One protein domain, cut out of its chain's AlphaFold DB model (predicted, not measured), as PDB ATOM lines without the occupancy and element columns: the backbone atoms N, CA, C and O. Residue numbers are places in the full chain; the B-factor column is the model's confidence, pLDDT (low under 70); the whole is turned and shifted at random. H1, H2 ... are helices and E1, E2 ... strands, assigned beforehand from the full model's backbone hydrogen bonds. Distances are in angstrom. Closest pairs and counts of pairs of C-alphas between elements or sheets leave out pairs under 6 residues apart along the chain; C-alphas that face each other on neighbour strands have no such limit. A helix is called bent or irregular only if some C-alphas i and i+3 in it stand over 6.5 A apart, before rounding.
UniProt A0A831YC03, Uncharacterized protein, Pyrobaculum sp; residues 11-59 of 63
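Overview. This is residues 11 to 59 of the 63 residues of an uncharacterized protein of Pyrobaculum sp (UniProt A0A831YC03). Two short parallel strands, E1 and E2, lie side by side with the longer helix H1 running next to E2, and from E2 a long stretch of loop leads to a short, irregular helix H2, which lies apart from H1 and E1. E1, H1 and E2 form a strand-helix-strand unit, two parallel neighbour strands with a helix between them along the chain, and its crossover is right-handed. The printed part has 49 residues, with two named strands and two named helices in the order E1, H1, E2, H2, and its class is mixed, helices and strands. It is loose, with a radius of gyration of the C-alphas of 12.2 A, and elongated, spanning 34 by 21 by 12 A.

Along the chain. Find C-alpha 11 at (27.805, -16.050, -1.530), where E1 begins; it covers residues 11 to 13. Its partner E2 is residues 36 to 39, 9.7 A long. H1, residues 17 to 29, starts at C-alpha 17 at (17.184, -15.231, 11.478) and runs 18.6 A. H2, residues 54 to 59, is 10.2 A long and ends at C-alpha 59 at (20.630, -30.851, 12.484); it is irregular, with C-alphas 55 and 58 8.3 A apart.

Arrangement. Look first at E1 and E2, parallel at 30 degrees: N 12 and O 37, 2.9 A apart, are within hydrogen-bond range. The closest C-alphas of H1 and E2 are those of Leu 24 and Leu 38, 7.5 A apart. Every O i to N i+4 pair of H1 is within range; H2 has 0 of 2, and 1 of 3 O i to N i+3 pairs.

Size, cuts and confidence. The C-alphas farthest apart, of Gly 31 and Glu 58, are 34.6 A apart. The printed part has no cut. The link from E2 to H2, residues 40 to 53, is long. Residues 51 to 59 have pLDDT under 70.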
ATOM      1  N   ILE A  11      29.112 -15.505  -1.906       94.62
ATOM      2  CA  ILE A  11      27.805 -16.050  -1.530       94.62
ATOM      3  C   ILE A  11      27.942 -16.508  -0.082       94.62
ATOM      4  O   ILE A  11      28.756 -17.380   0.208       94.62
ATOM      5  N   ALA A  12      27.212 -15.861   0.819       93.75
ATOM      6  CA  ALA A  12      27.198 -16.175   2.240       93.75
ATOM      7  C   ALA A  12      25.886 -16.881   2.586       93.75
ATOM      8  O   ALA A  12      24.823 -16.470   2.122       93.75
ATOM      9  N   LEU A  13      25.979 -17.933   3.395       92.81
ATOM     10  CA  LEU A  13      24.843 -18.704   3.885       92.81
ATOM     11  C   LEU A  13      24.710 -18.440   5.383       92.81
ATOM     12  O   LEU A  13      25.696 -18.574   6.107       92.81
ATOM     13  N   GLU A  14      23.529 -18.024   5.826       91.88
ATOM     14  CA  GLU A  14      23.233 -17.805   7.241       91.88
ATOM     15  C   GLU A  14      21.764 -18.164   7.507       91.88
ATOM     16  O   GLU A  14      20.888 -17.370   7.162       91.88
ATOM     17  N   PRO A  15      21.475 -19.351   8.065       88.75
ATOM     18  CA  PRO A  15      20.112 -19.820   8.315       88.75
ATOM     19  C   PRO A  15      19.454 -19.139   9.524       88.75
ATOM     20  O   PRO A  15      18.235 -19.184   9.676       88.75
ATOM     21  N   TYR A  16      20.244 -18.571  10.443       87.50
ATOM     22  CA  TYR A  16      19.732 -18.125  11.727       87.50
ATOM     23  C   TYR A  16      19.164 -16.705  11.599       87.50
ATOM     24  O   TYR A  16      19.923 -15.768  11.321       87.50
ATOM     25  N   PRO A  17      17.854 -16.481  11.847       87.31
ATOM     26  CA  PRO A  17      17.184 -15.231  11.478       87.31
ATOM     27  C   PRO A  17      17.841 -13.973  12.048       87.31
ATOM     28  O   PRO A  17      17.945 -12.946  11.372       87.31
ATOM     29  N   ARG A  18      18.323 -14.048  13.295       89.94
ATOM     30  CA  ARG A  18      18.988 -12.918  13.946       89.94
ATOM     31  C   ARG A  18      20.330 -12.592  13.286       89.94
ATOM     32  O   ARG A  18      20.572 -11.430  12.972       89.94
ATOM     33  N   LEU A  19      21.181 -13.595  13.059       90.94
ATOM     34  CA  LEU A  19      22.496 -13.395  12.438       90.94
ATOM     35  C   LEU A  19      22.361 -12.985  10.970       90.94
ATOM     36  O   LEU A  19      23.121 -12.138  10.496       90.94
ATOM     37  N   TYR A  20      21.353 -13.512  10.274       92.69
ATOM     38  CA  TYR A  20      20.997 -13.086   8.927       92.69
ATOM     39  C   TYR A  20      20.675 -11.583   8.903       92.69
ATOM     40  O   TYR A  20      21.251 -10.827   8.118       92.69
ATOM     41  N   GLY A  21      19.828 -11.118   9.829       94.75
ATOM     42  CA  GLY A  21      19.484  -9.700   9.977       94.75
ATOM     43  C   GLY A  21      20.684  -8.808  10.313       94.75
ATOM     44  O   GLY A  21      20.900  -7.782   9.662       94.75
ATOM     45  N   GLU A  22      21.510  -9.208  11.281       95.56
ATOM     46  CA  GLU A  22      22.741  -8.488  11.641       95.56
ATOM     47  C   GLU A  22      23.726  -8.420  10.454       95.56
ATOM     48  O   GLU A  22      24.372  -7.395  10.212       95.56
ATOM     49  N   THR A  23      23.800  -9.479   9.645       94.75
ATOM     50  CA  THR A  23      24.652  -9.536   8.452       94.75
ATOM     51  C   THR A  23      24.154  -8.614   7.341       94.75
ATOM     52  O   THR A  23      24.966  -7.903   6.742       94.75
ATOM     53  N   LEU A  24      22.838  -8.531   7.112       95.31
ATOM     54  CA  LEU A  24      22.248  -7.570   6.173       95.31
ATOM     55  C   LEU A  24      22.584  -6.120   6.543       95.31
ATOM     56  O   LEU A  24      22.974  -5.332   5.676       95.31
ATOM     57  N   LEU A  25      22.473  -5.766   7.828       95.56
ATOM     58  CA  LEU A  25      22.818  -4.425   8.314       95.56
ATOM     59  C   LEU A  25      24.294  -4.102   8.050       95.56
ATOM     60  O   LEU A  25      24.610  -3.035   7.522       95.56
ATOM     61  N   ASN A  26      25.188  -5.049   8.332       94.00
ATOM     62  CA  ASN A  26      26.619  -4.901   8.075       94.00
ATOM     63  C   ASN A  26      26.937  -4.762   6.580       94.00
ATOM     64  O   ASN A  26      27.750  -3.917   6.199       94.00
ATOM     65  N   MET A  27      26.296  -5.553   5.717       94.50
ATOM     66  CA  MET A  27      26.456  -5.443   4.263       94.50
ATOM     67  C   MET A  27      26.027  -4.072   3.752       94.50
ATOM     68  O   MET A  27      26.745  -3.466   2.955       94.50
ATOM     69  N   LYS A  28      24.889  -3.564   4.241       94.06
ATOM     70  CA  LYS A  28      24.391  -2.231   3.897       94.06
ATOM     71  C   LYS A  28      25.364  -1.142   4.349       94.06
ATOM     72  O   LYS A  28      25.706  -0.277   3.551       94.06
ATOM     73  N   ALA A  29      25.847  -1.216   5.589       94.94
ATOM     74  CA  ALA A  29      26.783  -0.241   6.150       94.94
ATOM     75  C   ALA A  29      28.124  -0.177   5.395       94.94
ATOM     76  O   ALA A  29      28.761   0.871   5.370       94.94
ATOM     77  N   ASN A  30      28.537  -1.276   4.755       93.06
ATOM     78  CA  ASN A  30      29.807  -1.380   4.031       93.06
ATOM     79  C   ASN A  30      29.650  -1.318   2.497       93.06
ATOM     80  O   ASN A  30      30.617  -1.577   1.783       93.06
ATOM     81  N   GLY A  31      28.454  -1.021   1.972       94.31
ATOM     82  CA  GLY A  31      28.223  -0.928   0.523       94.31
ATOM     83  C   GLY A  31      28.487  -2.239  -0.229       94.31
ATOM     84  O   GLY A  31      28.971  -2.229  -1.357       94.31
ATOM     85  N   LEU A  32      28.214  -3.384   0.402       94.19
ATOM     86  CA  LEU A  32      28.556  -4.707  -0.135       94.19
ATOM     87  C   LEU A  32      27.446  -5.354  -0.976       94.19
ATOM     88  O   LEU A  32      27.655  -6.451  -1.496       94.19
ATOM     89  N   ALA A  33      26.291  -4.697  -1.127       90.25
ATOM     90  CA  ALA A  33      25.096  -5.263  -1.761       90.25
ATOM     91  C   ALA A  33      25.335  -5.781  -3.195       90.25
ATOM     92  O   ALA A  33      24.790  -6.814  -3.569       90.25
ATOM     93  N   ASP A  34      26.209  -5.133  -3.972       93.50
ATOM     94  CA  ASP A  34      26.480  -5.530  -5.365       93.50
ATOM     95  C   ASP A  34      27.472  -6.702  -5.489       93.50
ATOM     96  O   ASP A  34      27.610  -7.332  -6.545       93.50
ATOM     97  N   ARG A  35      28.210  -6.994  -4.411       94.19
ATOM     98  CA  ARG A  35      29.328  -7.954  -4.406       94.19
ATOM     99  C   ARG A  35      29.077  -9.181  -3.545       94.19
ATOM    100  O   ARG A  35      29.798 -10.170  -3.690       94.19
ATOM    101  N   VAL A  36      28.088  -9.125  -2.664       95.25
ATOM    102  CA  VAL A  36      27.781 -10.175  -1.702       95.25
ATOM    103  C   VAL A  36      26.307 -10.531  -1.810       95.25
ATOM    104  O   VAL A  36      25.446  -9.671  -1.659       95.25
ATOM    105  N   VAL A  37      26.028 -11.810  -2.032       95.62
ATOM    106  CA  VAL A  37      24.682 -12.376  -1.930       95.62
ATOM    107  C   VAL A  37      24.594 -13.095  -0.594       95.62
ATOM    108  O   VAL A  37      25.365 -14.022  -0.352       95.62
ATOM    109  N   LEU A  38      23.688 -12.657   0.276       95.69
ATOM    110  CA  LEU A  38      23.370 -13.358   1.517       95.69
ATOM    111  C   LEU A  38      22.123 -14.209   1.286       95.69
ATOM    112  O   LEU A  38      21.114 -13.699   0.802       95.69
ATOM    113  N   VAL A  39      22.201 -15.492   1.618       94.38
ATOM    114  CA  VAL A  39      21.106 -16.450   1.466       94.38
ATOM    115  C   VAL A  39      20.737 -16.979   2.846       94.38
ATOM    116  O   VAL A  39      21.607 -17.441   3.585       94.38
ATOM    117  N   ASN A  40      19.450 -16.906   3.184       92.06
ATOM    118  CA  ASN A  40      18.911 -17.510   4.400       92.06
ATOM    119  C   ASN A  40      18.763 -19.022   4.186       92.06
ATOM    120  O   ASN A  40      17.695 -19.498   3.811       92.06
ATOM    121  N   ALA A  41      19.877 -19.744   4.281       90.88
ATOM    122  CA  ALA A  41      19.955 -21.172   4.014       90.88
ATOM    123  C   ALA A  41      21.183 -21.788   4.692       90.88
ATOM    124  O   ALA A  41      22.088 -21.077   5.131       90.88
ATOM    125  N   CYS A  42      21.228 -23.118   4.694       87.12
ATOM    126  CA  CYS A  42      22.374 -23.923   5.099       87.12
ATOM    127  C   CYS A  42      22.802 -24.884   3.986       87.12
ATOM    128  O   CYS A  42      22.052 -25.136   3.046       87.12
ATOM    129  N   LEU A  43      24.016 -25.432   4.104       88.62
ATOM    130  CA  LEU A  43      24.457 -26.546   3.265       88.62
ATOM    131  C   LEU A  43      23.878 -27.853   3.809       88.62
ATOM    132  O   LEU A  43      24.015 -28.138   4.994       88.62
ATOM    133  N   GLY A  44      23.281 -28.656   2.932       85.94
ATOM    134  CA  GLY A  44      22.714 -29.954   3.281       85.94
ATOM    135  C   GLY A  44      22.572 -30.855   2.058       85.94
ATOM    136  O   GLY A  44      22.686 -30.402   0.919       85.94
ATOM    137  N   ALA A  45      22.326 -32.145   2.291       88.31
ATOM    138  CA  ALA A  45      22.125 -33.130   1.223       88.31
ATOM    139  C   ALA A  45      20.794 -32.947   0.467       88.31
ATOM    140  O   ALA A  45      20.623 -33.480  -0.627       88.31
ATOM    141  N   THR A  46      19.851 -32.213   1.058       87.19
ATOM    142  CA  THR A  46      18.514 -31.948   0.517       87.19
ATOM    143  C   THR A  46      18.167 -30.473   0.672       87.19
ATOM    144  O   THR A  46      18.651 -29.827   1.597       87.19
ATOM    145  N   ASP A  47      17.260 -29.972  -0.156       87.06
ATOM    146  CA  ASP A  47      16.711 -28.609  -0.143       87.06
ATOM    147  C   ASP A  47      15.570 -28.414   0.875       87.06
ATOM    148  O   ASP A  47      14.674 -27.591   0.685       87.06
ATOM    149  N   ARG A  48      15.583 -29.187   1.964       84.81
ATOM    150  CA  ARG A  48      14.530 -29.143   2.979       84.81
ATOM    151  C   ARG A  48      14.612 -27.864   3.801       84.81
ATOM    152  O   ARG A  48      15.696 -27.392   4.133       84.81
ATOM    153  N   GLU A  49      13.443 -27.354   4.169       81.62
ATOM    154  CA  GLU A  49      13.337 -26.324   5.192       81.62
ATOM    155  C   GLU A  49      13.794 -26.903   6.533       81.62
ATOM    156  O   GLU A  49      13.373 -27.987   6.936       81.62
ATOM    157  N   VAL A  50      14.671 -26.165   7.203       72.94
ATOM    158  CA  VAL A  50      15.178 -26.493   8.533       72.94
ATOM    159  C   VAL A  50      14.816 -25.336   9.450       72.94
ATOM    160  O   VAL A  50      15.133 -24.182   9.152       72.94
ATOM    161  N   CYS A  51      14.139 -25.631  10.561       67.31
ATOM    162  CA  CYS A  51      13.881 -24.628  11.589       67.31
ATOM    163  C   CYS A  51      15.195 -24.304  12.306       67.31
ATOM    164  O   CYS A  51      15.666 -25.098  13.119       67.31
ATOM    165  N   ALA A  52      15.749 -23.120  12.040       64.56
ATOM    166  CA  ALA A  52      16.912 -22.571  12.732       64.56
ATOM    167  C   ALA A  52      16.533 -22.019  14.117       64.56
ATOM    168  O   ALA A  52      16.663 -20.825  14.389       64.56
ATOM    169  N   ASP A  53      16.007 -22.874  14.986       66.75
ATOM    170  CA  ASP A  53      15.887 -22.606  16.419       66.75
ATOM    171  C   ASP A  53      17.023 -23.352  17.144       66.75
ATOM    172  O   ASP A  53      17.469 -24.409  16.701       66.75
ATOM    173  N   PHE A  54      17.502 -22.810  18.267       62.38
ATOM    174  CA  PHE A  54      18.483 -23.452  19.147       62.38
ATOM    175  C   PHE A  54      18.054 -24.854  19.610       62.38
ATOM    176  O   PHE A  54      18.899 -25.637  20.039       62.38
ATOM    177  N   SER A  55      16.765 -25.179  19.511       62.03
ATOM    178  CA  SER A  55      16.217 -26.513  19.757       62.03
ATOM    179  C   SER A  55      16.610 -27.564  18.703       62.03
ATOM    180  O   SER A  55      16.552 -28.751  19.012       62.03
ATOM    181  N   ASN A  56      17.093 -27.158  17.521       58.47
ATOM    182  CA  ASN A  56      17.442 -28.048  16.403       58.47
ATOM    183  C   ASN A  56      18.945 -28.059  16.063       58.47
ATOM    184  O   ASN A  56      19.331 -28.437  14.959       58.47
ATOM    185  N   LEU A  57      19.822 -27.649  16.990       57.56
ATOM    186  CA  LEU A  57      21.263 -27.498  16.723       57.56
ATOM    187  C   LEU A  57      21.957 -28.782  16.228       57.56
ATOM    188  O   LEU A  57      22.972 -28.694  15.543       57.56
ATOM    189  N   GLU A  58      21.425 -29.963  16.555       58.47
ATOM    190  CA  GLU A  58      21.981 -31.242  16.093       58.47
ATOM    191  C   GLU A  58      21.791 -31.473  14.583       58.47
ATOM    192  O   GLU A  58      22.612 -32.150  13.968       58.47
ATOM    193  N   GLU A  59      20.793 -30.844  13.949       55.12
ATOM    194  CA  GLU A  59      20.630 -30.851  12.484       55.12
ATOM    195  C   GLU A  59      21.603 -29.890  11.772       55.12
ATOM    196  O   GLU A  59      21.752 -29.949  10.552       55.12
TER     197      GLU A  59